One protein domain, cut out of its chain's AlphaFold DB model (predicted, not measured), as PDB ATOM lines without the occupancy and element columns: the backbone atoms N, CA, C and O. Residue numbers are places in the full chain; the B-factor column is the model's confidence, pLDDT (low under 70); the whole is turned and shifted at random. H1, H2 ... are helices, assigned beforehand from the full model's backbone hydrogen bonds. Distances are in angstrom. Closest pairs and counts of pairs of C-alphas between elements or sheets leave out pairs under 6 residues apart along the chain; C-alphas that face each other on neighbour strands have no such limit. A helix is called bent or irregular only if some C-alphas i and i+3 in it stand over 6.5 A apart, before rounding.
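Overview. This is residues 4 to 195 of the 204 residues of the protein "Propane 2-monooxygenase" of Pseudonocardia sulfidoxydans NBRC 16205 (UniProt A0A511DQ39). An elongated bundle of five helices, H3, H4, H5, H6 and H8, each running against the one before it, up and down, has the long, kinked H4 at its core, and the long H1 packs on H5. The short H2 and H7 lie toward one end. The 192 printed residues hold eight named helices, H1 to H8 along the chain, and no named strand: all helix, mostly aligned packing, compact with a radius of gyration of the C-alphas of 17.9 A, spanning 62 by 35 by 29 A.

Arrangement. The hub H4, residues 68 to 98, kinks 35 degrees near residue 79. It forms a hairpin with H5, residues 104 to 130, at a shallow tilt of 23 degrees; closest C-alphas Asn 76 and Arg 119, 4.9 A. Its residues 70 to 83 touch H6, residues 136 to 161; closest C-alphas Ala 74 and Trp 150, 5.9 A. Its residues 81 to 90 touch H8, residues 176 to 194, at 36 degrees, only just steep; closest C-alphas Leu 82 and Val 182, 6.4 A. H3, residues 53 to 63, touches H6 residues 153 to 160; closest C-alphas Pro 54 and Ser 157, 4.9 A. H1, residues 4 to 32, touches H5, opposite ways; closest C-alphas Asp 12 and Ala 118, 6.0 A. H2, residues 42 to 48, touches H3 only at the corner; closest C-alphas Leu 47 and Arg 53, 7.5 A. H7, residues 164 to 167, touches H4 residues 90 to 95; closest C-alphas Tyr 91 and Pro 165, 5.4 A. Every O i to N i+4 pair is within hydrogen-bond range in H2, H3 and H5, against 24 of 25 in H1, 19 of 27 in H4, 21 of 22 in H6 and 13 of 15 in H8; H7 is too short for one.

Along the chain. H1 is 42.8 A long from C-alpha 4 at (151.162, 216.875, 213.495), H4 39.7 A, H5 38.0 A, H6 36.3 A, and H8 26.7 A, ending at C-alpha 194 (149.549, 207.971, 193.341). H4 is only just irregular: C-alphas 90 and 93 are 6.9 A apart.

Size, cuts and confidence. The C-alphas farthest apart, of Gly 34 and Val 134, are 62.3 A apart. The printed part has no cut and no long link. Its mean pLDDT is 90.3; residues 165 to 174 and 191 to 195 are under 70.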
ATOM      1  N   THR A   4     152.263 217.300 214.376       90.12
ATOM      2  CA  THR A   4     151.162 216.875 213.495       90.12
ATOM      3  C   THR A   4     151.333 215.452 212.953       90.12
ATOM      4  O   THR A   4     150.343 214.839 212.572       90.12
ATOM      5  N   LEU A   5     152.558 214.918 212.915       92.31
ATOM      6  CA  LEU A   5     152.847 213.544 212.478       92.31
ATOM      7  C   LEU A   5     152.991 212.583 213.658       92.31
ATOM      8  O   LEU A   5     152.603 211.423 213.556       92.31
ATOM      9  N   THR A   6     153.506 213.063 214.790       93.31
ATOM     10  CA  THR A   6     153.678 212.236 215.989       93.31
ATOM     11  C   THR A   6     152.339 211.747 216.535       93.31
ATOM     12  O   THR A   6     152.214 210.573 216.867       93.31
ATOM     13  N   LEU A   7     151.322 212.612 216.593       95.06
ATOM     14  CA  LEU A   7     149.999 212.236 217.102       95.06
ATOM     15  C   LEU A   7     149.311 211.118 216.296       95.06
ATOM     16  O   LEU A   7     148.954 210.111 216.907       95.06
ATOM     17  N   PRO A   8     149.123 211.228 214.963       95.56
ATOM     18  CA  PRO A   8     148.491 210.155 214.197       95.56
ATOM     19  C   PRO A   8     149.304 208.858 214.225       95.56
ATOM     20  O   PRO A   8     148.699 207.795 214.295       95.56
ATOM     21  N   LEU A   9     150.642 208.927 214.258       95.44
ATOM     22  CA  LEU A   9     151.492 207.742 214.404       95.44
ATOM     23  C   LEU A   9     151.228 207.006 215.728       95.44
ATOM     24  O   LEU A   9     151.087 205.786 215.747       95.44
ATOM     25  N   VAL A  10     151.137 207.745 216.840       96.19
ATOM     26  CA  VAL A  10     150.843 207.167 218.161       96.19
ATOM     27  C   VAL A  10     149.429 206.586 218.210       96.19
ATOM     28  O   VAL A  10     149.239 205.510 218.773       96.19
ATOM     29  N   PHE A  11     148.440 207.260 217.616       96.12
ATOM     30  CA  PHE A  11     147.073 206.736 217.564       96.12
ATOM     31  C   PHE A  11     146.956 205.481 216.703       96.12
ATOM     32  O   PHE A  11     146.294 204.542 217.126       96.12
ATOM     33  N   ASP A  12     147.639 205.423 215.562       97.00
ATOM     34  CA  ASP A  12     147.688 204.223 214.724       97.00
ATOM     35  C   ASP A  12     148.329 203.045 215.480       97.00
ATOM     36  O   ASP A  12     147.759 201.957 215.559       97.00
ATOM     37  N   ALA A  13     149.451 203.275 216.171       96.25
ATOM     38  CA  ALA A  13     150.058 202.255 217.027       96.25
ATOM     39  C   ALA A  13     149.106 201.781 218.147       96.25
ATOM     40  O   ALA A  13     148.995 200.580 218.402       96.25
ATOM     41  N   ALA A  14     148.387 202.704 218.793       97.94
ATOM     42  CA  ALA A  14     147.385 202.371 219.804       97.94
ATOM     43  C   ALA A  14     146.191 201.597 219.212       97.94
ATOM     44  O   ALA A  14     145.674 200.688 219.861       97.94
ATOM     45  N   ASP A  15     145.777 201.912 217.980       97.75
ATOM     46  CA  ASP A  15     144.763 201.158 217.245       97.75
ATOM     47  C   ASP A  15     145.229 199.709 217.025       97.75
ATOM     48  O   ASP A  15     144.496 198.779 217.362       97.75
ATOM     49  N   LYS A  16     146.472 199.489 216.570       95.38
ATOM     50  CA  LYS A  16     147.025 198.130 216.402       95.38
ATOM     51  C   LYS A  16     147.100 197.347 217.713       95.38
ATOM     52  O   LYS A  16     146.766 196.164 217.726       95.38
ATOM     53  N   LEU A  17     147.488 197.986 218.818       97.12
ATOM     54  CA  LEU A  17     147.497 197.339 220.138       97.12
ATOM     55  C   LEU A  17     146.088 196.930 220.577       97.12
ATOM     56  O   LEU A  17     145.887 195.800 221.016       97.12
ATOM     57  N   ARG A  18     145.089 197.789 220.355       96.94
ATOM     58  CA  ARG A  18     143.684 197.448 220.615       96.94
ATOM     59  C   ARG A  18     143.213 196.257 219.783       96.94
ATOM     60  O   ARG A  18     142.381 195.477 220.237       96.94
ATOM     61  N   HIS A  19     143.722 196.085 218.560       96.19
ATOM     62  CA  HIS A  19     143.374 194.918 217.741       96.19
ATOM     63  C   HIS A  19     143.841 193.619 218.407       96.19
ATOM     64  O   HIS A  19     143.080 192.654 218.439       96.19
ATOM     65  N   VAL A  20     145.028 193.626 219.020       95.12
ATOM     66  CA  VAL A  20     145.545 192.503 219.823       95.12
ATOM     67  C   VAL A  20     144.720 192.293 221.096       95.12
ATOM     68  O   VAL A  20     144.421 191.161 221.466       95.12
ATOM     69  N   GLU A  21     144.300 193.365 221.766       96.12
ATOM     70  CA  GLU A  21     143.437 193.255 222.949       96.12
ATOM     71  C   GLU A  21     142.079 192.635 222.603       96.12
ATOM     72  O   GLU A  21     141.611 191.739 223.302       96.12
ATOM     73  N   HIS A  22     141.463 193.052 221.493       95.56
ATOM     74  CA  HIS A  22     140.211 192.466 221.016       95.56
ATOM     75  C   HIS A  22     140.350 190.958 220.756       95.56
ATOM     76  O   HIS A  22     139.476 190.201 221.172       95.56
ATOM     77  N   THR A  23     141.433 190.497 220.113       92.75
ATOM     78  CA  THR A  23     141.641 189.053 219.887       92.75
ATOM     79  C   THR A  23     141.889 188.293 221.186       92.75
ATOM     80  O   THR A  23     141.366 187.191 221.347       92.75
ATOM     81  N   ALA A  24     142.625 188.878 222.134       93.12
ATOM     82  CA  ALA A  24     142.850 188.280 223.447       93.12
ATOM     83  C   ALA A  24     141.546 188.136 224.247       93.12
ATOM     84  O   ALA A  24     141.310 187.091 224.850       93.12
ATOM     85  N   VAL A  25     140.670 189.147 224.207       93.19
ATOM     86  CA  VAL A  25     139.349 189.085 224.850       93.19
ATOM     87  C   VAL A  25     138.481 188.006 224.204       93.19
ATOM     88  O   VAL A  25     137.955 187.164 224.924       93.19
ATOM     89  N   VAL A  26     138.380 187.968 222.867       91.62
ATOM     90  CA  VAL A  26     137.643 186.901 222.152       91.62
ATOM     91  C   VAL A  26     138.123 185.523 222.602       91.62
ATOM     92  O   VAL A  26     137.312 184.657 222.919       91.62
ATOM     93  N   ARG A  27     139.446 185.330 222.642       92.44
ATOM     94  CA  ARG A  27     140.065 184.074 223.057       92.44
ATOM     95  C   ARG A  27     139.611 183.659 224.457       92.44
ATOM     96  O   ARG A  27     139.124 182.545 224.618       92.44
ATOM     97  N   VAL A  28     139.736 184.555 225.437       92.69
ATOM     98  CA  VAL A  28     139.368 184.277 226.836       92.69
ATOM     99  C   VAL A  28     137.883 183.947 226.968       92.69
ATOM    100  O   VAL A  28     137.527 183.005 227.674       92.69
ATOM    101  N   GLU A  29     137.008 184.682 226.281       91.81
ATOM    102  CA  GLU A  29     135.563 184.430 226.320       91.81
ATOM    103  C   GLU A  29     135.211 183.040 225.769       91.81
ATOM    104  O   GLU A  29     134.420 182.314 226.371       91.81
ATOM    105  N   VAL A  30     135.835 182.628 224.661       91.12
ATOM    106  CA  VAL A  30     135.620 181.298 224.068       91.12
ATOM    107  C   VAL A  30     136.175 180.185 224.961       91.12
ATOM    108  O   VAL A  30     135.501 179.176 225.169       91.12
ATOM    109  N   GLU A  31     137.374 180.357 225.521       94.00
ATOM    110  CA  GLU A  31     137.975 179.376 226.433       94.00
ATOM    111  C   GLU A  31     137.102 179.188 227.690       94.00
ATOM    112  O   GLU A  31     136.788 178.054 228.071       94.00
ATOM    113  N   ASN A  32     136.599 180.288 228.266       93.44
ATOM    114  CA  ASN A  32     135.691 180.277 229.418       93.44
ATOM    115  C   ASN A  32     134.304 179.689 229.109       93.44
ATOM    116  O   ASN A  32     133.639 179.184 230.015       93.44
ATOM    117  N   ALA A  33     133.864 179.717 227.848       92.06
ATOM    118  CA  ALA A  33     132.587 179.148 227.416       92.06
ATOM    119  C   ALA A  33     132.589 177.607 227.317       92.06
ATOM    120  O   ALA A  33     131.575 177.017 226.940       92.06
ATOM    121  N   GLY A  34     133.695 176.945 227.683       91.19
ATOM    122  CA  GLY A  34     133.792 175.484 227.766       91.19
ATOM    123  C   GLY A  34     134.785 174.848 226.793       91.19
ATOM    124  O   GLY A  34     134.719 173.639 226.576       91.19
ATOM    125  N   ALA A  35     135.701 175.634 226.221       89.12
ATOM    126  CA  ALA A  35     136.724 175.164 225.286       89.12
ATOM    127  C   ALA A  35     138.139 175.625 225.712       89.12
ATOM    128  O   ALA A  35     138.798 176.338 224.956       89.12
ATOM    129  N   PRO A  36     138.617 175.242 226.915       85.00
ATOM    130  CA  PRO A  36     139.750 175.882 227.598       85.00
ATOM    131  C   PRO A  36     141.101 175.828 226.863       85.00
ATOM    132  O   PRO A  36     141.979 176.615 227.187       85.00
ATOM    133  N   ASP A  37     141.255 174.960 225.858       89.19
ATOM    134  CA  ASP A  37     142.511 174.769 225.117       89.19
ATOM    135  C   ASP A  37     142.349 174.918 223.594       89.19
ATOM    136  O   ASP A  37     143.245 174.555 222.833       89.19
ATOM    137  N   ILE A  38     141.216 175.448 223.115       90.31
ATOM    138  CA  ILE A  38     140.922 175.519 221.671       90.31
ATOM    139  C   ILE A  38     141.931 176.370 220.882       90.31
ATOM    140  O   ILE A  38     142.061 176.199 219.674       90.31
ATOM    141  N   PHE A  39     142.663 177.258 221.561       92.06
ATOM    142  CA  PHE A  39     143.702 178.106 220.975       92.06
ATOM    143  C   PHE A  39     145.109 177.805 221.514       92.06
ATOM    144  O   PHE A  39     145.996 178.652 221.409       92.06
ATOM    145  N   ALA A  40     145.341 176.641 222.125       91.50
ATOM    146  CA  ALA A  40     146.630 176.330 222.750       91.50
ATOM    147  C   ALA A  40     147.807 176.297 221.751       91.50
ATOM    148  O   ALA A  40     148.940 176.589 222.125       91.50
ATOM    149  N   ASP A  41     147.545 175.986 220.480       91.62
ATOM    150  CA  ASP A  41     148.548 175.818 219.427       91.62
ATOM    151  C   ASP A  41     148.771 177.070 218.561       91.62
ATOM    152  O   ASP A  41     149.678 177.074 217.731       91.62
ATOM    153  N   VAL A  42     148.008 178.158 218.745       91.44
ATOM    154  CA  VAL A  42     148.040 179.321 217.827       91.44
ATOM    155  C   VAL A  42     149.413 179.989 217.731       91.44
ATOM    156  O   VAL A  42     149.788 180.489 216.671       91.44
ATOM    157  N   HIS A  43     150.185 179.980 218.821       92.06
ATOM    158  CA  HIS A  43     151.553 180.496 218.836       92.06
ATOM    159  C   HIS A  43     152.481 179.633 217.970       92.06
ATOM    160  O   HIS A  43     153.204 180.148 217.116       92.06
ATOM    161  N   ASP A  44     152.422 178.316 218.149       95.00
ATOM    162  CA  ASP A  44     153.246 177.376 217.393       95.00
ATOM    163  C   ASP A  44     152.817 177.335 215.924       95.00
ATOM    164  O   ASP A  44     153.670 177.286 215.035       95.00
ATOM    165  N   LEU A  45     151.515 177.460 215.654       91.69
ATOM    166  CA  LEU A  45     150.968 177.633 214.314       91.69
ATOM    167  C   LEU A  45     151.556 178.884 213.651       91.69
ATOM    168  O   LEU A  45     152.062 178.792 212.532       91.69
ATOM    169  N   TRP A  46     151.559 180.031 214.339       93.19
ATOM    170  CA  TRP A  46     152.151 181.262 213.812       93.19
ATOM    171  C   TRP A  46     153.646 181.117 213.533       93.19
ATOM    172  O   TRP A  46     154.103 181.618 212.511       93.19
ATOM    173  N   LEU A  47     154.414 180.435 214.389       95.50
ATOM    174  CA  LEU A  47     155.870 180.314 214.241       95.50
ATOM    175  C   LEU A  47     156.317 179.247 213.238       95.50
ATOM    176  O   LEU A  47     157.353 179.408 212.589       95.50
ATOM    177  N   THR A  48     155.573 178.153 213.099       94.38
ATOM    178  CA  THR A  48     156.049 176.963 212.374       94.38
ATOM    179  C   THR A  48     155.272 176.670 211.100       94.38
ATOM    180  O   THR A  48     155.824 176.044 210.194       94.38
ATOM    181  N   SER A  49     154.031 177.152 210.979       92.25
ATOM    182  CA  SER A  49     153.197 176.840 209.820       92.25
ATOM    183  C   SER A  49     153.810 177.388 208.526       92.25
ATOM    184  O   SER A  49     154.077 178.595 208.434       92.25
ATOM    185  N   PRO A  50     153.980 176.543 207.489       92.19
ATOM    186  CA  PRO A  50     154.367 176.998 206.158       92.19
ATOM    187  C   PRO A  50     153.367 177.992 205.562       92.19
ATOM    188  O   PRO A  50     153.771 178.872 204.810       92.19
ATOM    189  N   GLN A  51     152.087 177.879 205.934       89.75
ATOM    190  CA  GLN A  51     151.012 178.734 205.434       89.75
ATOM    191  C   GLN A  51     151.151 180.185 205.912       89.75
ATOM    192  O   GLN A  51     150.887 181.122 205.171       89.75
ATOM    193  N   TRP A  52     151.597 180.377 207.155       92.31
ATOM    194  CA  TRP A  52     151.769 181.702 207.757       92.31
ATOM    195  C   TRP A  52     153.166 182.284 207.538       92.31
ATOM    196  O   TRP A  52     153.387 183.469 207.786       92.31
ATOM    197  N   ARG A  53     154.116 181.469 207.068       95.25
ATOM    198  CA  ARG A  53     155.523 181.853 206.946       95.25
ATOM    199  C   ARG A  53     155.747 183.107 206.090       95.25
ATOM    200  O   ARG A  53     156.435 183.992 206.592       95.25
ATOM    201  N   PRO A  54     155.201 183.251 204.866       95.81
ATOM    202  CA  PRO A  54     155.498 184.438 204.062       95.81
ATOM    203  C   PRO A  54     154.930 185.728 204.676       95.81
ATOM    204  O   PRO A  54     155.572 186.779 204.628       95.81
ATOM    205  N   LEU A  55     153.764 185.642 205.333       96.06
ATOM    206  CA  LEU A  55     153.207 186.774 206.071       96.06
ATOM    207  C   LEU A  55     154.064 187.113 207.295       96.06
ATOM    208  O   LEU A  55     154.333 188.286 207.542       96.06
ATOM    209  N   ARG A  56     154.537 186.105 208.035       97.00
ATOM    210  CA  ARG A  56     155.442 186.300 209.172       97.00
ATOM    211  C   ARG A  56     156.744 186.973 208.746       97.00
ATOM    212  O   ARG A  56     157.104 187.982 209.340       97.00
ATOM    213  N   GLU A  57     157.387 186.492 207.682       97.81
ATOM    214  CA  GLU A  57     158.587 187.123 207.110       97.81
ATOM    215  C   GLU A  57     158.307 188.580 206.699       97.81
ATOM    216  O   GLU A  57     159.111 189.473 206.959       97.81
ATOM    217  N   THR A  58     157.136 188.856 206.117       98.19
ATOM    218  CA  THR A  58     156.720 190.221 205.758       98.19
ATOM    219  C   THR A  58     156.570 191.124 206.986       98.19
ATOM    220  O   THR A  58     157.031 192.265 206.962       98.19
ATOM    221  N   VAL A  59     155.960 190.626 208.066       97.06
ATOM    222  CA  VAL A  59     155.811 191.364 209.332       97.06
ATOM    223  C   VAL A  59     157.167 191.584 210.009       97.06
ATOM    224  O   VAL A  59     157.438 192.687 210.474       97.06
ATOM    225  N   GLU A  60     158.047 190.584 210.026       98.19
ATOM    226  CA  GLU A  60     159.404 190.704 210.574       98.19
ATOM    227  C   GLU A  60     160.228 191.755 209.816       98.19
ATOM    228  O   GLU A  60     160.870 192.602 210.437       98.19
ATOM    229  N   LEU A  61     160.153 191.767 208.481       98.38
ATOM    230  CA  LEU A  61     160.789 192.796 207.654       98.38
ATOM    231  C   LEU A  61     160.216 194.189 207.932       98.38
ATOM    232  O   LEU A  61     160.965 195.166 207.949       98.38
ATOM    233  N   LEU A  62     158.903 194.298 208.152       97.94
ATOM    234  CA  LEU A  62     158.262 195.572 208.482       97.94
ATOM    235  C   LEU A  62     158.778 196.101 209.825       97.94
ATOM    236  O   LEU A  62     159.144 197.268 209.922       97.94
ATOM    237  N   LEU A  63     158.863 195.238 210.839       96.81
ATOM    238  CA  LEU A  63     159.393 195.590 212.159       96.81
ATOM    239  C   LEU A  63     160.889 195.939 212.126       96.81
ATOM    240  O   LEU A  63     161.343 196.740 212.939       96.81
ATOM    241  N   ALA A  64     161.646 195.364 211.190       98.00
ATOM    242  CA  ALA A  64     163.058 195.668 210.972       98.00
ATOM    243  C   ALA A  64     163.300 196.907 210.083       98.00
ATOM    244  O   ALA A  64     164.451 197.264 209.835       98.00
ATOM    245  N   THR A  65     162.247 197.551 209.572       98.19
ATOM    246  CA  THR A  65     162.379 198.722 208.698       98.19
ATOM    247  C   THR A  65     162.831 199.942 209.504       98.19
ATOM    248  O   THR A  65     162.150 200.373 210.431       98.19
ATOM    249  N   GLU A  66     163.977 200.521 209.138       97.31
ATOM    250  CA  GLU A  66     164.554 201.682 209.839       97.31
ATOM    251  C   GLU A  66     163.888 203.011 209.453       97.31
ATOM    252  O   GLU A  66     163.800 203.933 210.268       97.31
ATOM    253  N   ASP A  67     163.414 203.126 208.209       97.69
ATOM    254  CA  ASP A  67     162.693 204.308 207.744       97.69
ATOM    255  C   ASP A  67     161.230 204.237 208.197       97.69
ATOM    256  O   ASP A  67     160.419 203.456 207.694       97.69
ATOM    257  N   TRP A  68     160.874 205.086 209.158       95.62
ATOM    258  CA  TRP A  68     159.517 205.134 209.694       95.62
ATOM    259  C   TRP A  68     158.471 205.530 208.638       95.62
ATOM    260  O   TRP A  68     157.324 205.101 208.754       95.62
ATOM    261  N   VAL A  69     158.832 206.315 207.610       96.69
ATOM    262  CA  VAL A  69     157.921 206.667 206.507       96.69
ATOM    263  C   VAL A  69     157.673 205.441 205.639       96.69
ATOM    264  O   VAL A  69     156.528 205.172 205.275       96.69
ATOM    265  N   GLU A  70     158.724 204.675 205.341       98.25
ATOM    266  CA  GLU A  70     158.582 203.400 204.636       98.25
ATOM    267  C   GLU A  70     157.658 202.456 205.409       98.25
ATOM    268  O   GLU A  70     156.731 201.906 204.816       98.25
ATOM    269  N   ALA A  71     157.861 202.317 206.722       98.06
ATOM    270  CA  ALA A  71     157.059 201.432 207.558       98.06
ATOM    271  C   ALA A  71     155.565 201.799 207.527       98.06
ATOM    272  O   ALA A  71     154.722 200.924 207.322       98.06
ATOM    273  N   VAL A  72     155.217 203.087 207.659       96.88
ATOM    274  CA  VAL A  72     153.806 203.520 207.632       96.88
ATOM    275  C   VAL A  72     153.196 203.412 206.232       96.88
ATOM    276  O   VAL A  72     152.041 203.015 206.100       96.88
ATOM    277  N   VAL A  73     153.971 203.676 205.171       96.75
ATOM    278  CA  VAL A  73     153.536 203.440 203.783       96.75
ATOM    279  C   VAL A  73     153.264 201.953 203.558       96.75
ATOM    280  O   VAL A  73     152.220 201.595 203.016       96.75
ATOM    281  N   ALA A  74     154.167 201.084 204.001       97.62
ATOM    282  CA  ALA A  74     154.036 199.644 203.865       97.62
ATOM    283  C   ALA A  74     152.779 199.118 204.565       97.62
ATOM    284  O   ALA A  74     151.957 198.448 203.940       97.62
ATOM    285  N   ILE A  75     152.587 199.440 205.846       97.62
ATOM    286  CA  ILE A  75     151.456 198.910 206.612       97.62
ATOM    287  C   ILE A  75     150.121 199.531 206.188       97.62
ATOM    288  O   ILE A  75     149.185 198.789 205.893       97.62
ATOM    289  N   ASN A  76     150.028 200.860 206.078       96.94
ATOM    290  CA  ASN A  76     148.743 201.547 205.897       96.94
ATOM    291  C   ASN A  76     148.310 201.656 204.441       96.94
ATOM    292  O   ASN A  76     147.109 201.671 204.162       96.94
ATOM    293  N   LEU A  77     149.265 201.744 203.511       95.62
ATOM    294  CA  LEU A  77     148.955 201.875 202.089       95.62
ATOM    295  C   LEU A  77     149.081 200.568 201.323       95.62
ATOM    296  O   LEU A  77     148.643 200.555 200.182       95.62
ATOM    297  N   VAL A  78     149.635 199.495 201.901       96.00
ATOM    298  CA  VAL A  78     149.810 198.217 201.191       96.00
ATOM    299  C   VAL A  78     149.264 197.029 201.980       96.00
ATOM    300  O   VAL A  78     148.295 196.412 201.546       96.00
ATOM    301  N   LEU A  79     149.827 196.705 203.146       96.75
ATOM    302  CA  LEU A  79     149.496 195.469 203.866       96.75
ATOM    303  C   LEU A  79     148.070 195.467 204.436       96.75
ATOM    304  O   LEU A  79     147.372 194.464 204.309       96.75
ATOM    305  N   GLU A  80     147.596 196.564 205.028       95.94
ATOM    306  CA  GLU A  80     146.214 196.664 205.520       95.94
ATOM    307  C   GLU A  80     145.169 196.651 204.393       95.94
ATOM    308  O   GLU A  80     144.202 195.886 204.495       95.94
ATOM    309  N   PRO A  81     145.331 197.430 203.302       94.62
ATOM    310  CA  PRO A  81     144.433 197.362 202.152       94.62
ATOM    311  C   PRO A  81     144.394 196.005 201.447       94.62
ATOM    312  O   PRO A  81     143.355 195.670 200.884       94.62
ATOM    313  N   LEU A  82     145.494 195.247 201.468       94.25
ATOM    314  CA  LEU A  82     145.601 193.943 200.816       94.25
ATOM    315  C   LEU A  82     145.312 192.791 201.791       94.25
ATOM    316  O   LEU A  82     144.227 192.215 201.779       94.25
ATOM    317  N   ILE A  83     146.258 192.474 202.676       94.94
ATOM    318  CA  ILE A  83     146.175 191.333 203.599       94.94
ATOM    319  C   ILE A  83     145.118 191.557 204.676       94.94
ATOM    320  O   ILE A  83     144.278 190.689 204.908       94.94
ATOM    321  N   GLY A  84     145.131 192.721 205.331       94.62
ATOM    322  CA  GLY A  84     144.172 193.023 206.397       94.62
ATOM    323  C   GLY A  84     142.732 192.992 205.884       94.62
ATOM    324  O   GLY A  84     141.840 192.415 206.511       94.62
ATOM    325  N   HIS A  85     142.502 193.576 204.708       93.62
ATOM    326  CA  HIS A  85     141.208 193.544 204.041       93.62
ATOM    327  C   HIS A  85     140.788 192.122 203.657       93.62
ATOM    328  O   HIS A  85     139.660 191.749 203.984       93.62
ATOM    329  N   PHE A  86     141.678 191.338 203.039       91.69
ATOM    330  CA  PHE A  86     141.421 189.939 202.692       91.69
ATOM    331  C   PHE A  86     141.025 189.120 203.927       91.69
ATOM    332  O   PHE A  86     139.942 188.544 203.969       91.69
ATOM    333  N   LEU A  87     141.831 189.148 204.993       90.75
ATOM    334  CA  LEU A  87     141.539 188.395 206.217       90.75
ATOM    335  C   LEU A  87     140.202 188.809 206.846       90.75
ATOM    336  O   LEU A  87     139.442 187.960 207.307       90.75
ATOM    337  N   ARG A  88     139.862 190.101 206.855       91.88
ATOM    338  CA  ARG A  88     138.588 190.558 207.429       91.88
ATOM    339  C   ARG A  88     137.377 190.177 206.576       91.88
ATOM    340  O   ARG A  88     136.369 189.768 207.148       91.88
ATOM    341  N   ASN A  89     137.444 190.334 205.254       89.75
ATOM    342  CA  ASN A  89     136.263 190.252 204.379       89.75
ATOM    343  C   ASN A  89     136.109 188.905 203.676       89.75
ATOM    344  O   ASN A  89     134.982 188.478 203.471       89.75
ATOM    345  N   GLU A  90     137.208 188.202 203.414       86.06
ATOM    346  CA  GLU A  90     137.190 186.907 202.724       86.06
ATOM    347  C   GLU A  90     137.287 185.720 203.689       86.06
ATOM    348  O   GLU A  90     136.901 184.600 203.343       86.06
ATOM    349  N   TYR A  91     137.768 185.963 204.917       84.94
ATOM    350  CA  TYR A  91     137.944 184.932 205.940       84.94
ATOM    351  C   TYR A  91     137.059 185.146 207.176       84.94
ATOM    352  O   TYR A  91     136.097 184.402 207.371       84.94
ATOM    353  N   LEU A  92     137.331 186.172 207.992       88.81
ATOM    354  CA  LEU A  92     136.697 186.348 209.307       88.81
ATOM    355  C   LEU A  92     135.184 186.585 209.220       88.81
ATOM    356  O   LEU A  92     134.421 185.880 209.876       88.81
ATOM    357  N   ARG A  93     134.731 187.556 208.414       90.00
ATOM    358  CA  ARG A  93     133.295 187.867 208.289       90.00
ATOM    359  C   ARG A  93     132.487 186.698 207.715       90.00
ATOM    360  O   ARG A  93     131.517 186.316 208.365       90.00
ATOM    361  N   PRO A  94     132.878 186.069 206.586       86.69
ATOM    362  CA  PRO A  94     132.114 184.948 206.050       86.69
ATOM    363  C   PRO A  94     132.101 183.741 206.994       86.69
ATOM    364  O   PRO A  94     131.087 183.053 207.091       86.69
ATOM    365  N   ALA A  95     133.213 183.464 207.688       85.56
ATOM    366  CA  ALA A  95     133.259 182.395 208.682       85.56
ATOM    367  C   ALA A  95     132.306 182.678 209.849       85.56
ATOM    368  O   ALA A  95     131.557 181.787 210.250       85.56
ATOM    369  N   ALA A  96     132.283 183.914 210.347       89.56
ATOM    370  CA  ALA A  96     131.391 184.311 211.425       89.56
ATOM    371  C   ALA A  96     129.911 184.189 211.029       89.56
ATOM    372  O   ALA A  96     129.130 183.560 211.739       89.56
ATOM    373  N   GLU A  97     129.535 184.706 209.855       88.06
ATOM    374  CA  GLU A  97     128.162 184.640 209.344       88.06
ATOM    375  C   GLU A  97     127.653 183.198 209.221       88.06
ATOM    376  O   GLU A  97     126.544 182.899 209.665       88.06
ATOM    377  N   ARG A  98     128.477 182.285 208.687       86.06
ATOM    378  CA  ARG A  98     128.120 180.861 208.558       86.06
ATOM    379  C   ARG A  98     127.910 180.172 209.904       86.06
ATOM    380  O   ARG A  98     127.045 179.311 210.013       86.06
ATOM    381  N   ASN A  99     128.679 180.561 210.916       85.94
ATOM    382  CA  ASN A  99     128.624 179.959 212.248       85.94
ATOM    383  C   ASN A  99     127.677 180.704 213.206       85.94
ATOM    384  O   ASN A  99     127.616 180.380 214.390       85.94
ATOM    385  N   GLY A 100     126.924 181.699 212.717       89.56
ATOM    386  CA  GLY A 100     126.003 182.490 213.539       89.56
ATOM    387  C   GLY A 100     126.695 183.411 214.553       89.56
ATOM    388  O   GLY A 100     126.045 183.885 215.488       89.56
ATOM    389  N   ASP A 101     127.987 183.682 214.371       90.06
ATOM    390  CA  ASP A 101     128.781 184.569 215.215       90.06
ATOM    391  C   ASP A 101     128.471 186.035 214.882       90.06
ATOM    392  O   ASP A 101     128.655 186.519 213.763       90.06
ATOM    393  N   ARG A 102     127.978 186.757 215.890       89.81
ATOM    394  CA  ARG A 102     127.622 188.180 215.787       89.81
ATOM    395  C   ARG A 102     128.715 189.118 216.298       89.81
ATOM    396  O   ARG A 102     128.582 190.326 216.130       89.81
ATOM    397  N   PHE A 103     129.759 188.598 216.931       90.88
ATOM    398  CA  PHE A 103     130.802 189.375 217.588       90.88
ATOM    399  C   PHE A 103     131.971 189.687 216.652       90.88
ATOM    400  O   PHE A 103     132.344 190.854 216.501       90.88
ATOM    401  N   ILE A 104     132.499 188.681 215.948       93.06
ATOM    402  CA  ILE A 104     133.619 188.866 215.010       93.06
ATOM    403  C   ILE A 104     133.323 189.917 213.922       93.06
ATOM    404  O   ILE A 104     134.195 190.754 213.665       93.06
ATOM    405  N   PRO A 105     132.116 189.994 213.321       94.44
ATOM    406  CA  PRO A 105     131.808 191.029 212.335       94.44
ATOM    407  C   PRO A 105     131.863 192.462 212.889       94.44
ATOM    408  O   PRO A 105     132.203 193.385 212.139       94.44
ATOM    409  N   LEU A 106     131.552 192.656 214.179       94.69
ATOM    410  CA  LEU A 106     131.622 193.957 214.857       94.69
ATOM    411  C   LEU A 106     133.078 194.368 215.096       94.69
ATOM    412  O   LEU A 106     133.467 195.487 214.758       94.69
ATOM    413  N   ILE A 107     133.907 193.445 215.590       95.50
ATOM    414  CA  ILE A 107     135.350 193.669 215.759       95.50
ATOM    415  C   ILE A 107     136.004 193.986 214.411       95.50
ATOM    416  O   ILE A 107     136.697 194.995 214.274       95.50
ATOM    417  N   ALA A 108     135.722 193.181 213.382       95.56
ATOM    418  CA  ALA A 108     136.240 193.405 212.038       95.56
ATOM    419  C   ALA A 108     135.788 194.754 211.453       95.56
ATOM    420  O   ALA A 108     136.462 195.301 210.578       95.56
ATOM    421  N   GLN A 109     134.644 195.298 211.891       95.44
ATOM    422  CA  GLN A 109     134.175 196.621 211.467       95.44
ATOM    423  C   GLN A 109     134.970 197.732 212.146       95.44
ATOM    424  O   GLN A 109     135.405 198.656 211.463       95.44
ATOM    425  N   ALA A 110     135.201 197.615 213.455       96.06
ATOM    426  CA  ALA A 110     136.041 198.549 214.196       96.06
ATOM    427  C   ALA A 110     137.461 198.598 213.607       96.06
ATOM    428  O   ALA A 110     137.953 199.672 213.268       96.06
ATOM    429  N   TRP A 111     138.069 197.435 213.359       97.56
ATOM    430  CA  TRP A 111     139.406 197.354 212.767       97.56
ATOM    431  C   TRP A 111     139.481 197.934 211.355       97.56
ATOM    432  O   TRP A 111     140.470 198.571 211.002       97.56
ATOM    433  N   ALA A 112     138.440 197.742 210.540       96.56
ATOM    434  CA  ALA A 112     138.376 198.347 209.213       96.56
ATOM    435  C   ALA A 112     138.276 199.880 209.284       96.56
ATOM    436  O   ALA A 112     138.898 200.566 208.474       96.56
ATOM    437  N   ALA A 113     137.535 200.420 210.256       97.56
ATOM    438  CA  ALA A 113     137.443 201.861 210.472       97.56
ATOM    439  C   ALA A 113     138.779 202.461 210.940       97.56
ATOM    440  O   ALA A 113     139.156 203.537 210.478       97.56
ATOM    441  N   ASP A 114     139.506 201.759 211.812       98.00
ATOM    442  CA  ASP A 114     140.857 202.148 212.233       98.00
ATOM    443  C   ASP A 114     141.832 202.133 211.048       98.00
ATOM    444  O   ASP A 114     142.532 203.115 210.808       98.00
ATOM    445  N   ALA A 115     141.816 201.069 210.238       96.38
ATOM    446  CA  ALA A 115     142.665 200.957 209.052       96.38
ATOM    447  C   ALA A 115     142.387 202.060 208.014       96.38
ATOM    448  O   ALA A 115     143.323 202.596 207.426       96.38
ATOM    449  N   GLU A 116     141.124 202.445 207.804       95.69
ATOM    450  CA  GLU A 116     140.783 203.548 206.895       95.69
ATOM    451  C   GLU A 116     141.279 204.898 207.432       95.69
ATOM    452  O   GLU A 116     141.785 205.728 206.678       95.69
ATOM    453  N   ARG A 117     141.200 205.110 208.750       96.44
ATOM    454  CA  ARG A 117     141.747 206.306 209.405       96.44
ATOM    455  C   ARG A 117     143.267 206.372 209.254       96.44
ATOM    456  O   ARG A 117     143.797 207.435 208.930       96.44
ATOM    457  N   ALA A 118     143.942 205.238 209.459       96.94
ATOM    458  CA  ALA A 118     145.383 205.094 209.303       96.94
ATOM    459  C   ALA A 118     145.819 205.404 207.862       96.94
ATOM    460  O   ALA A 118     146.669 206.258 207.607       96.94
ATOM    461  N   ARG A 119     145.121 204.801 206.897       95.25
ATOM    462  CA  ARG A 119     145.298 205.073 205.473       95.25
ATOM    463  C   ARG A 119     145.123 206.554 205.142       95.25
ATOM    464  O   ARG A 119     145.956 207.110 204.439       95.25
ATOM    465  N   ALA A 120     144.072 207.201 205.642       94.31
ATOM    466  CA  ALA A 120     143.764 208.587 205.297       94.31
ATOM    467  C   ALA A 120     144.871 209.572 205.715       94.31
ATOM    468  O   ALA A 120     145.220 210.467 204.940       94.31
ATOM    469  N   TRP A 121     145.450 209.420 206.911       95.62
ATOM    470  CA  TRP A 121     146.541 210.304 207.335       95.62
ATOM    471  C   TRP A 121     147.849 209.979 206.603       95.62
ATOM    472  O   TRP A 121     148.594 210.898 206.257       95.62
ATOM    473  N   THR A 122     148.123 208.697 206.320       95.69
ATOM    474  CA  THR A 122     149.310 208.301 205.549       95.69
ATOM    475  C   THR A 122     149.208 208.788 204.102       95.69
ATOM    476  O   THR A 122     150.183 209.321 203.576       95.69
ATOM    477  N   ASP A 123     148.022 208.717 203.491       93.06
ATOM    478  CA  ASP A 123     147.727 209.328 202.193       93.06
ATOM    479  C   ASP A 123     148.051 210.836 202.239       93.06
ATOM    480  O   ASP A 123     148.798 211.345 201.406       93.06
ATOM    481  N   ALA A 124     147.565 211.573 203.242       93.56
ATOM    482  CA  ALA A 124     147.849 213.007 203.363       93.56
ATOM    483  C   ALA A 124     149.356 213.313 203.503       93.56
ATOM    484  O   ALA A 124     149.856 214.247 202.866       93.56
ATOM    485  N   LEU A 125     150.093 212.512 204.282       94.00
ATOM    486  CA  LEU A 125     151.550 212.618 204.404       94.00
ATOM    487  C   LEU A 125     152.242 212.390 203.056       94.00
ATOM    488  O   LEU A 125     153.052 213.215 202.632       94.00
ATOM    489  N   VAL A 126     151.921 211.300 202.358       93.62
ATOM    490  CA  VAL A 126     152.530 210.992 201.057       93.62
ATOM    491  C   VAL A 126     152.211 212.088 200.045       93.62
ATOM    492  O   VAL A 126     153.105 212.524 199.321       93.62
ATOM    493  N   HIS A 127     150.976 212.592 200.022       92.31
ATOM    494  CA  HIS A 127     150.601 213.706 199.156       92.31
ATOM    495  C   HIS A 127     151.466 214.940 199.421       92.31
ATOM    496  O   HIS A 127     152.002 215.525 198.479       92.31
ATOM    497  N   HIS A 128     151.662 215.304 200.688       93.19
ATOM    498  CA  HIS A 128     152.541 216.406 201.062       93.19
ATOM    499  C   HIS A 128     153.986 216.179 200.580       93.19
ATOM    500  O   HIS A 128     154.579 217.064 199.969       93.19
ATOM    501  N   LEU A 129     154.532 214.973 200.768       92.69
ATOM    502  CA  LEU A 129     155.903 214.642 200.366       92.69
ATOM    503  C   LEU A 129     156.108 214.658 198.846       92.69
ATOM    504  O   LEU A 129     157.151 215.108 198.375       92.69
ATOM    505  N   VAL A 130     155.151 214.152 198.065       91.88
ATOM    506  CA  VAL A 130     155.291 214.019 196.600       91.88
ATOM    507  C   VAL A 130     154.913 215.285 195.826       91.88
ATOM    508  O   VAL A 130     155.196 215.370 194.628       91.88
ATOM    509  N   THR A 131     154.267 216.249 196.488       91.81
ATOM    510  CA  THR A 131     153.949 217.580 195.937       91.81
ATOM    511  C   THR A 131     154.939 218.660 196.371       91.81
ATOM    512  O   THR A 131     154.827 219.796 195.916       91.81
ATOM    513  N   ASP A 132     155.932 218.309 197.194       94.25
ATOM    514  CA  ASP A 132     157.002 219.222 197.575       94.25
ATOM    515  C   ASP A 132     157.729 219.790 196.343       94.25
ATOM    516  O   ASP A 132     158.095 219.067 195.412       94.25
ATOM    517  N   SER A 133     157.959 221.104 196.348       95.44
ATOM    518  CA  SER A 133     158.518 221.819 195.193       95.44
ATOM    519  C   SER A 133     159.979 221.481 194.884       95.44
ATOM    520  O   SER A 133     160.422 221.703 193.759       95.44
ATOM    521  N   VAL A 134     160.731 220.960 195.859       97.31
ATOM    522  CA  VAL A 134     162.174 220.706 195.735       97.31
ATOM    523  C   VAL A 134     162.450 219.208 195.587       97.31
ATOM    524  O   VAL A 134     163.223 218.794 194.725       97.31
ATOM    525  N   HIS A 135     161.792 218.385 196.398       96.06
ATOM    526  CA  HIS A 135     162.030 216.952 196.553       96.06
ATOM    527  C   HIS A 135     160.865 216.079 196.063       96.06
ATOM    528  O   HIS A 135     160.978 214.853 196.078       96.06
ATOM    529  N   GLY A 136     159.758 216.657 195.583       92.00
ATOM    530  CA  GLY A 136     158.555 215.902 195.206       92.00
ATOM    531  C   GLY A 136     158.811 214.799 194.175       92.00
ATOM    532  O   GLY A 136     158.308 213.682 194.314       92.00
ATOM    533  N   THR A 137     159.658 215.060 193.175       91.88
ATOM    534  CA  THR A 137     160.027 214.065 192.153       91.88
ATOM    535  C   THR A 137     160.810 212.888 192.741       91.88
ATOM    536  O   THR A 137     160.472 211.738 192.456       91.88
ATOM    537  N   SER A 138     161.825 213.142 193.576       95.31
ATOM    538  CA  SER A 138     162.601 212.072 194.222       95.31
ATOM    539  C   SER A 138     161.753 211.290 195.224       95.31
ATOM    540  O   SER A 138     161.799 210.060 195.235       95.31
ATOM    541  N   ASN A 139     160.909 211.983 195.993       94.75
ATOM    542  CA  ASN A 139     160.006 211.369 196.964       94.75
ATOM    543  C   ASN A 139     159.001 210.443 196.275       94.75
ATOM    544  O   ASN A 139     158.781 209.321 196.721       94.75
ATOM    545  N   ARG A 140     158.444 210.859 195.131       92.19
ATOM    546  CA  ARG A 140     157.530 210.028 194.337       92.19
ATOM    547  C   ARG A 140     158.189 208.739 193.853       92.19
ATOM    548  O   ARG A 140     157.572 207.679 193.904       92.19
ATOM    549  N   GLN A 141     159.440 208.815 193.394       92.06
ATOM    550  CA  GLN A 141     160.193 207.631 192.966       92.06
ATOM    551  C   GLN A 141     160.478 206.681 194.134       92.06
ATOM    552  O   GLN A 141     160.396 205.464 193.960       92.06
ATOM    553  N   LEU A 142     160.794 207.228 195.309       95.06
ATOM    554  CA  LEU A 142     161.054 206.455 196.521       95.06
ATOM    555  C   LEU A 142     159.788 205.745 197.020       95.06
ATOM    556  O   LEU A 142     159.782 204.522 197.128       95.06
ATOM    557  N   VAL A 143     158.687 206.482 197.193       93.75
ATOM    558  CA  VAL A 143     157.394 205.924 197.626       93.75
ATOM    559  C   VAL A 143     156.890 204.857 196.656       93.75
ATOM    560  O   VAL A 143     156.444 203.793 197.084       93.75
ATOM    561  N   ARG A 144     157.019 205.083 195.340       92.31
ATOM    562  CA  ARG A 144     156.672 204.071 194.331       92.31
ATOM    563  C   ARG A 144     157.454 202.775 194.532       92.31
ATOM    564  O   ARG A 144     156.878 201.696 194.423       92.31
ATOM    565  N   ARG A 145     158.753 202.866 194.819       94.38
ATOM    566  CA  ARG A 145     159.606 201.693 195.047       94.38
ATOM    567  C   ARG A 145     159.164 200.913 196.279       94.38
ATOM    568  O   ARG A 145     159.063 199.691 196.200       94.38
ATOM    569  N   TRP A 146     158.879 201.609 197.378       96.44
ATOM    570  CA  TRP A 146     158.353 200.992 198.593       96.44
ATOM    571  C   TRP A 146     157.052 200.253 198.305       96.44
ATOM    572  O   TRP A 146     156.981 199.053 198.544       96.44
ATOM    573  N   ILE A 147     156.069 200.917 197.690       93.81
ATOM    574  CA  ILE A 147     154.769 200.299 197.405       93.81
ATOM    575  C   ILE A 147     154.914 199.049 196.537       93.81
ATOM    576  O   ILE A 147     154.323 198.026 196.862       93.81
ATOM    577  N   LEU A 148     155.731 199.088 195.480       92.75
ATOM    578  CA  LEU A 148     155.966 197.911 194.634       92.75
ATOM    579  C   LEU A 148     156.621 196.759 195.408       92.75
ATOM    580  O   LEU A 148     156.245 195.603 195.236       92.75
ATOM    581  N   THR A 149     157.570 197.075 196.288       96.12
ATOM    582  CA  THR A 149     158.297 196.067 197.066       96.12
ATOM    583  C   THR A 149     157.379 195.419 198.105       96.12
ATOM    584  O   THR A 149     157.335 194.197 198.228       96.12
ATOM    585  N   TRP A 150     156.602 196.222 198.830       97.25
ATOM    586  CA  TRP A 150     155.653 195.730 199.827       97.25
ATOM    587  C   TRP A 150     154.445 195.035 199.194       97.25
ATOM    588  O   TRP A 150     153.946 194.067 199.763       97.25
ATOM    589  N   ARG A 151     154.019 195.450 197.993       94.88
ATOM    590  CA  ARG A 151     152.955 194.774 197.236       94.88
ATOM    591  C   ARG A 151     153.381 193.366 196.857       94.88
ATOM    592  O   ARG A 151     152.622 192.438 197.093       94.88
ATOM    593  N   GLN A 152     154.600 193.203 196.342       94.69
ATOM    594  CA  GLN A 152     155.124 191.880 196.006       94.69
ATOM    595  C   GLN A 152     155.094 190.942 197.222       94.69
ATOM    596  O   GLN A 152     154.614 189.819 197.123       94.69
ATOM    597  N   ARG A 153     155.516 191.429 198.396       96.44
ATOM    598  CA  ARG A 153     155.461 190.659 199.652       96.44
ATOM    599  C   ARG A 153     154.033 190.305 200.075       96.44
ATOM    600  O   ARG A 153     153.788 189.194 200.546       96.44
ATOM    601  N   ALA A 154     153.088 191.228 199.896       95.00
ATOM    602  CA  ALA A 154     151.674 190.971 200.150       95.00
ATOM    603  C   ALA A 154     151.120 189.898 199.199       95.00
ATOM    604  O   ALA A 154     150.464 188.965 199.646       95.00
ATOM    605  N   GLU A 155     151.427 189.977 197.905       92.31
ATOM    606  CA  GLU A 155     151.015 188.971 196.921       92.31
ATOM    607  C   GLU A 155     151.627 187.596 197.211       92.31
ATOM    608  O   GLU A 155     150.927 186.586 197.156       92.31
ATOM    609  N   ASP A 156     152.906 187.538 197.584       92.25
ATOM    610  CA  ASP A 156     153.559 186.284 197.973       92.25
ATOM    611  C   ASP A 156     152.952 185.689 199.250       92.25
ATOM    612  O   ASP A 156     152.796 184.472 199.347       92.25
ATOM    613  N   SER A 157     152.529 186.540 200.189       92.25
ATOM    614  CA  SER A 157     151.769 186.118 201.369       92.25
ATOM    615  C   SER A 157     150.399 185.568 200.999       92.25
ATOM    616  O   SER A 157     150.028 184.479 201.441       92.25
ATOM    617  N   ALA A 158     149.663 186.269 200.143       87.81
ATOM    618  CA  ALA A 158     148.318 185.879 199.754       87.81
ATOM    619  C   ALA A 158     148.263 184.505 199.082       87.81
ATOM    620  O   ALA A 158     147.387 183.723 199.432       87.81
ATOM    621  N   LYS A 159     149.245 184.154 198.237       85.69
ATOM    622  CA  LYS A 159     149.345 182.822 197.598       85.69
ATOM    623  C   LYS A 159     149.267 181.656 198.586       85.69
ATOM    624  O   LYS A 159     148.843 180.571 198.217       85.69
ATOM    625  N   THR A 160     149.727 181.861 199.820       87.25
ATOM    626  CA  THR A 160     149.669 180.840 200.876       87.25
ATOM    627  C   THR A 160     148.423 180.952 201.753       87.25
ATOM    628  O   THR A 160     148.016 179.981 202.386       87.25
ATOM    629  N   LEU A 161     147.776 182.116 201.777       85.00
ATOM    630  CA  LEU A 161     146.603 182.389 202.607       85.00
ATOM    631  C   LEU A 161     145.277 182.164 201.865       85.00
ATOM    632  O   LEU A 161     144.240 182.112 202.520       85.00
ATOM    633  N   THR A 162     145.267 182.009 200.541       77.19
ATOM    634  CA  THR A 162     144.041 181.798 199.742       77.19
ATOM    635  C   THR A 162     143.249 180.557 200.157       77.19
ATOM    636  O   THR A 162     142.021 180.564 200.066       77.19
ATOM    637  N   ASP A 163     143.923 179.550 200.715       76.19
ATOM    638  CA  ASP A 163     143.300 178.319 201.210       76.19
ATOM    639  C   ASP A 163     142.780 178.416 202.657       76.19
ATOM    640  O   ASP A 163     142.036 177.539 203.090       76.19
ATOM    641  N   LEU A 164     143.113 179.467 203.426       74.62
ATOM    642  CA  LEU A 164     142.645 179.622 204.820       74.62
ATOM    643  C   LEU A 164     141.129 179.455 204.972       74.62
ATOM    644  O   LEU A 164     140.717 178.708 205.862       74.62
ATOM    645  N   PRO A 165     140.284 180.090 204.131       67.62
ATOM    646  CA  PRO A 165     138.838 179.935 204.215       67.62
ATOM    647  C   PRO A 165     138.367 178.487 204.164       67.62
ATOM    648  O   PRO A 165     137.372 178.204 204.823       67.62
ATOM    649  N   ALA A 166     139.080 177.595 203.462       63.50
ATOM    650  CA  ALA A 166     138.741 176.182 203.303       63.50
ATOM    651  C   ALA A 166     138.984 175.334 204.570       63.50
ATOM    652  O   ALA A 166     138.512 174.202 204.642       63.50
ATOM    653  N   ASN A 167     139.675 175.873 205.582       67.62
ATOM    654  CA  ASN A 167     139.978 175.160 206.829       67.62
ATOM    655  C   ASN A 167     138.809 175.142 207.836       67.62
ATOM    656  O   ASN A 167     138.901 174.468 208.861       67.62
ATOM    657  N   ALA A 168     137.718 175.875 207.581       64.62
ATOM    658  CA  ALA A 168     136.541 175.875 208.450       64.62
ATOM    659  C   ALA A 168     135.553 174.741 208.090       64.62
ATOM    660  O   ALA A 168     135.427 174.386 206.915       64.62
ATOM    661  N   PRO A 169     134.792 174.200 209.061       62.59
ATOM    662  CA  PRO A 169     133.651 173.334 208.767       62.59
ATOM    663  C   PRO A 169     132.683 174.030 207.800       62.59
ATOM    664  O   PRO A 169     132.413 175.225 207.948       62.59
ATOM    665  N   ASP A 170     132.206 173.301 206.789       67.75
ATOM    666  CA  ASP A 170     131.322 173.809 205.726       67.75
ATOM    667  C   ASP A 170     131.876 175.026 204.964       67.75
ATOM    668  O   ASP A 170     131.134 175.841 204.399       67.75
ATOM    669  N   ALA A 171     133.201 175.170 204.942       65.00
ATOM    670  CA  ALA A 171     133.846 176.197 204.160       65.00
ATOM    671  C   ALA A 171     133.593 176.013 202.657       65.00
ATOM    672  O   ALA A 171     133.667 174.893 202.141       65.00
ATOM    673  N   PRO A 172     133.365 177.111 201.916       64.44
ATOM    674  CA  PRO A 172     133.471 177.059 200.469       64.44
ATOM    675  C   PRO A 172     134.900 176.643 200.074       64.44
ATOM    676  O   PRO A 172     135.845 176.950 200.808       64.44
ATOM    677  N   PRO A 173     135.071 175.971 198.922       67.38
ATOM    678  CA  PRO A 173     136.395 175.631 198.421       67.38
ATOM    679  C   PRO A 173     137.251 176.892 198.264       67.38
ATOM    680  O   PRO A 173     136.724 177.999 198.107       67.38
ATOM    681  N   ALA A 174     138.571 176.704 198.295       69.44
ATOM    682  CA  ALA A 174     139.514 177.763 197.980       69.44
ATOM    683  C   ALA A 174     139.153 178.411 196.637       69.44
ATOM    684  O   ALA A 174     138.860 177.723 195.654       69.44
ATOM    685  N   ASP A 175     139.147 179.741 196.615       75.50
ATOM    686  CA  ASP A 175     138.728 180.518 195.458       75.50
ATOM    687  C   ASP A 175     139.677 181.693 195.246       75.50
ATOM    688  O   ASP A 175     139.583 182.739 195.892       75.50
ATOM    689  N   GLU A 176     140.588 181.509 194.294       75.19
ATOM    690  CA  GLU A 176     141.575 182.505 193.882       75.19
ATOM    691  C   GLU A 176     140.927 183.806 193.366       75.19
ATOM    692  O   GLU A 176     141.589 184.839 193.278       75.19
ATOM    693  N   SER A 177     139.634 183.797 193.001       80.75
ATOM    694  CA  SER A 177     138.937 185.027 192.600       80.75
ATOM    695  C   SER A 177     138.804 186.036 193.733       80.75
ATOM    696  O   SER A 177     138.917 187.228 193.477       80.75
ATOM    697  N   ARG A 178     138.710 185.579 194.987       82.44
ATOM    698  CA  ARG A 178     138.604 186.466 196.154       82.44
ATOM    699  C   ARG A 178     139.826 187.351 196.314       82.44
ATOM    700  O   ARG A 178     139.710 188.538 196.586       82.44
ATOM    701  N   TRP A 179     141.016 186.783 196.119       86.25
ATOM    702  CA  TRP A 179     142.244 187.571 196.154       86.25
ATOM    703  C   TRP A 179     142.336 188.538 194.969       86.25
ATOM    704  O   TRP A 179     142.741 189.687 195.145       86.25
ATOM    705  N   ARG A 180     141.904 188.111 193.775       86.50
ATOM    706  CA  ARG A 180     141.837 188.990 192.598       86.50
ATOM    707  C   ARG A 180     140.917 190.187 192.825       86.50
ATOM    708  O   ARG A 180     141.334 191.302 192.542       86.50
ATOM    709  N   ASP A 181     139.749 189.993 193.427       88.19
ATOM    710  CA  ASP A 181     138.824 191.090 193.739       88.19
ATOM    711  C   ASP A 181     139.446 192.104 194.720       88.19
ATOM    712  O   ASP A 181     139.274 193.321 194.576       88.19
ATOM    713  N   VAL A 182     140.230 191.625 195.697       89.94
ATOM    714  CA  VAL A 182     141.001 192.489 196.608       89.94
ATOM    715  C   VAL A 182     142.058 193.296 195.851       89.94
ATOM    716  O   VAL A 182     142.186 194.501 196.092       89.94
ATOM    717  N   LEU A 183     142.792 192.664 194.931       89.50
ATOM    718  CA  LEU A 183     143.782 193.338 194.089       89.50
ATOM    719  C   LEU A 183     143.140 194.381 193.172       89.50
ATOM    720  O   LEU A 183     143.623 195.508 193.121       89.50
ATOM    721  N   ASP A 184     142.031 194.052 192.514       89.12
ATOM    722  CA  ASP A 184     141.323 194.970 191.618       89.12
ATOM    723  C   ASP A 184     140.808 196.197 192.383       89.12
ATOM    724  O   ASP A 184     140.970 197.341 191.946       89.12
ATOM    725  N   ARG A 185     140.257 195.987 193.586       88.50
ATOM    726  CA  ARG A 185     139.844 197.075 194.487       88.50
ATOM    727  C   ARG A 185     141.031 197.936 194.921       88.50
ATOM    728  O   ARG A 185     140.923 199.169 194.977       88.50
ATOM    729  N   TYR A 186     142.143 197.300 195.276       89.69
ATOM    730  CA  TYR A 186     143.370 197.989 195.654       89.69
ATOM    731  C   TYR A 186     143.885 198.855 194.506       89.69
ATOM    732  O   TYR A 186     144.104 200.055 194.696       89.69
ATOM    733  N   ASP A 187     143.991 198.277 193.311       86.50
ATOM    734  CA  ASP A 187     144.488 198.941 192.114       86.50
ATOM    735  C   ASP A 187     143.587 200.095 191.700       86.50
ATOM    736  O   ASP A 187     144.099 201.188 191.484       86.50
ATOM    737  N   ALA A 188     142.262 199.932 191.723       82.25
ATOM    738  CA  ALA A 188     141.333 201.031 191.460       82.25
ATOM    739  C   ALA A 188     141.567 202.234 192.392       82.25
ATOM    740  O   ALA A 188     141.457 203.384 191.974       82.25
ATOM    741  N   THR A 189     141.940 201.991 193.651       77.62
ATOM    742  CA  THR A 189     142.161 203.081 194.610       77.62
ATOM    743  C   THR A 189     143.588 203.645 194.569       77.62
ATOM    744  O   THR A 189     143.793 204.832 194.831       77.62
ATOM    745  N   ALA A 190     144.592 202.813 194.281       72.25
ATOM    746  CA  ALA A 190     146.000 203.206 194.209       72.25
ATOM    747  C   ALA A 190     146.350 203.894 192.879       72.25
ATOM    748  O   ALA A 190     147.184 204.808 192.852       72.25
ATOM    749  N   ALA A 191     145.698 203.475 191.791       54.97
ATOM    750  CA  ALA A 191     145.880 203.989 190.442       54.97
ATOM    751  C   ALA A 191     145.631 205.491 190.351       54.97
ATOM    752  O   ALA A 191     146.495 206.239 189.889       54.97
ATOM    753  N   ASP A 192     144.479 205.914 190.864       58.25
ATOM    754  CA  ASP A 192     144.006 207.290 190.763       58.25
ATOM    755  C   ASP A 192     144.778 208.251 191.674       58.25
ATOM    756  O   ASP A 192     144.975 209.415 191.330       58.25
ATOM    757  N   LYS A 193     145.246 207.785 192.838       63.91
ATOM    758  CA  LYS A 193     145.827 208.669 193.864       63.91
ATOM    759  C   LYS A 193     147.321 208.927 193.702       63.91
ATOM    760  O   LYS A 193     147.788 210.028 193.992       63.91
ATOM    761  N   TRP A 194     148.083 207.933 193.250       62.00
ATOM    762  CA  TRP A 194     149.549 207.971 193.341       62.00
ATOM    763  C   TRP A 194     150.258 207.885 191.987       62.00
ATOM    764  O   TRP A 194     151.487 207.985 191.930       62.00
ATOM    765  N   GLY A 195     149.502 207.722 190.893       56.62
ATOM    766  CA  GLY A 195     150.060 207.482 189.560       56.62
ATOM    767  C   GLY A 195     150.849 206.170 189.496       56.62
ATOM    768  O   GLY A 195     151.862 206.087 188.803       56.62
TER     769      GLY A 195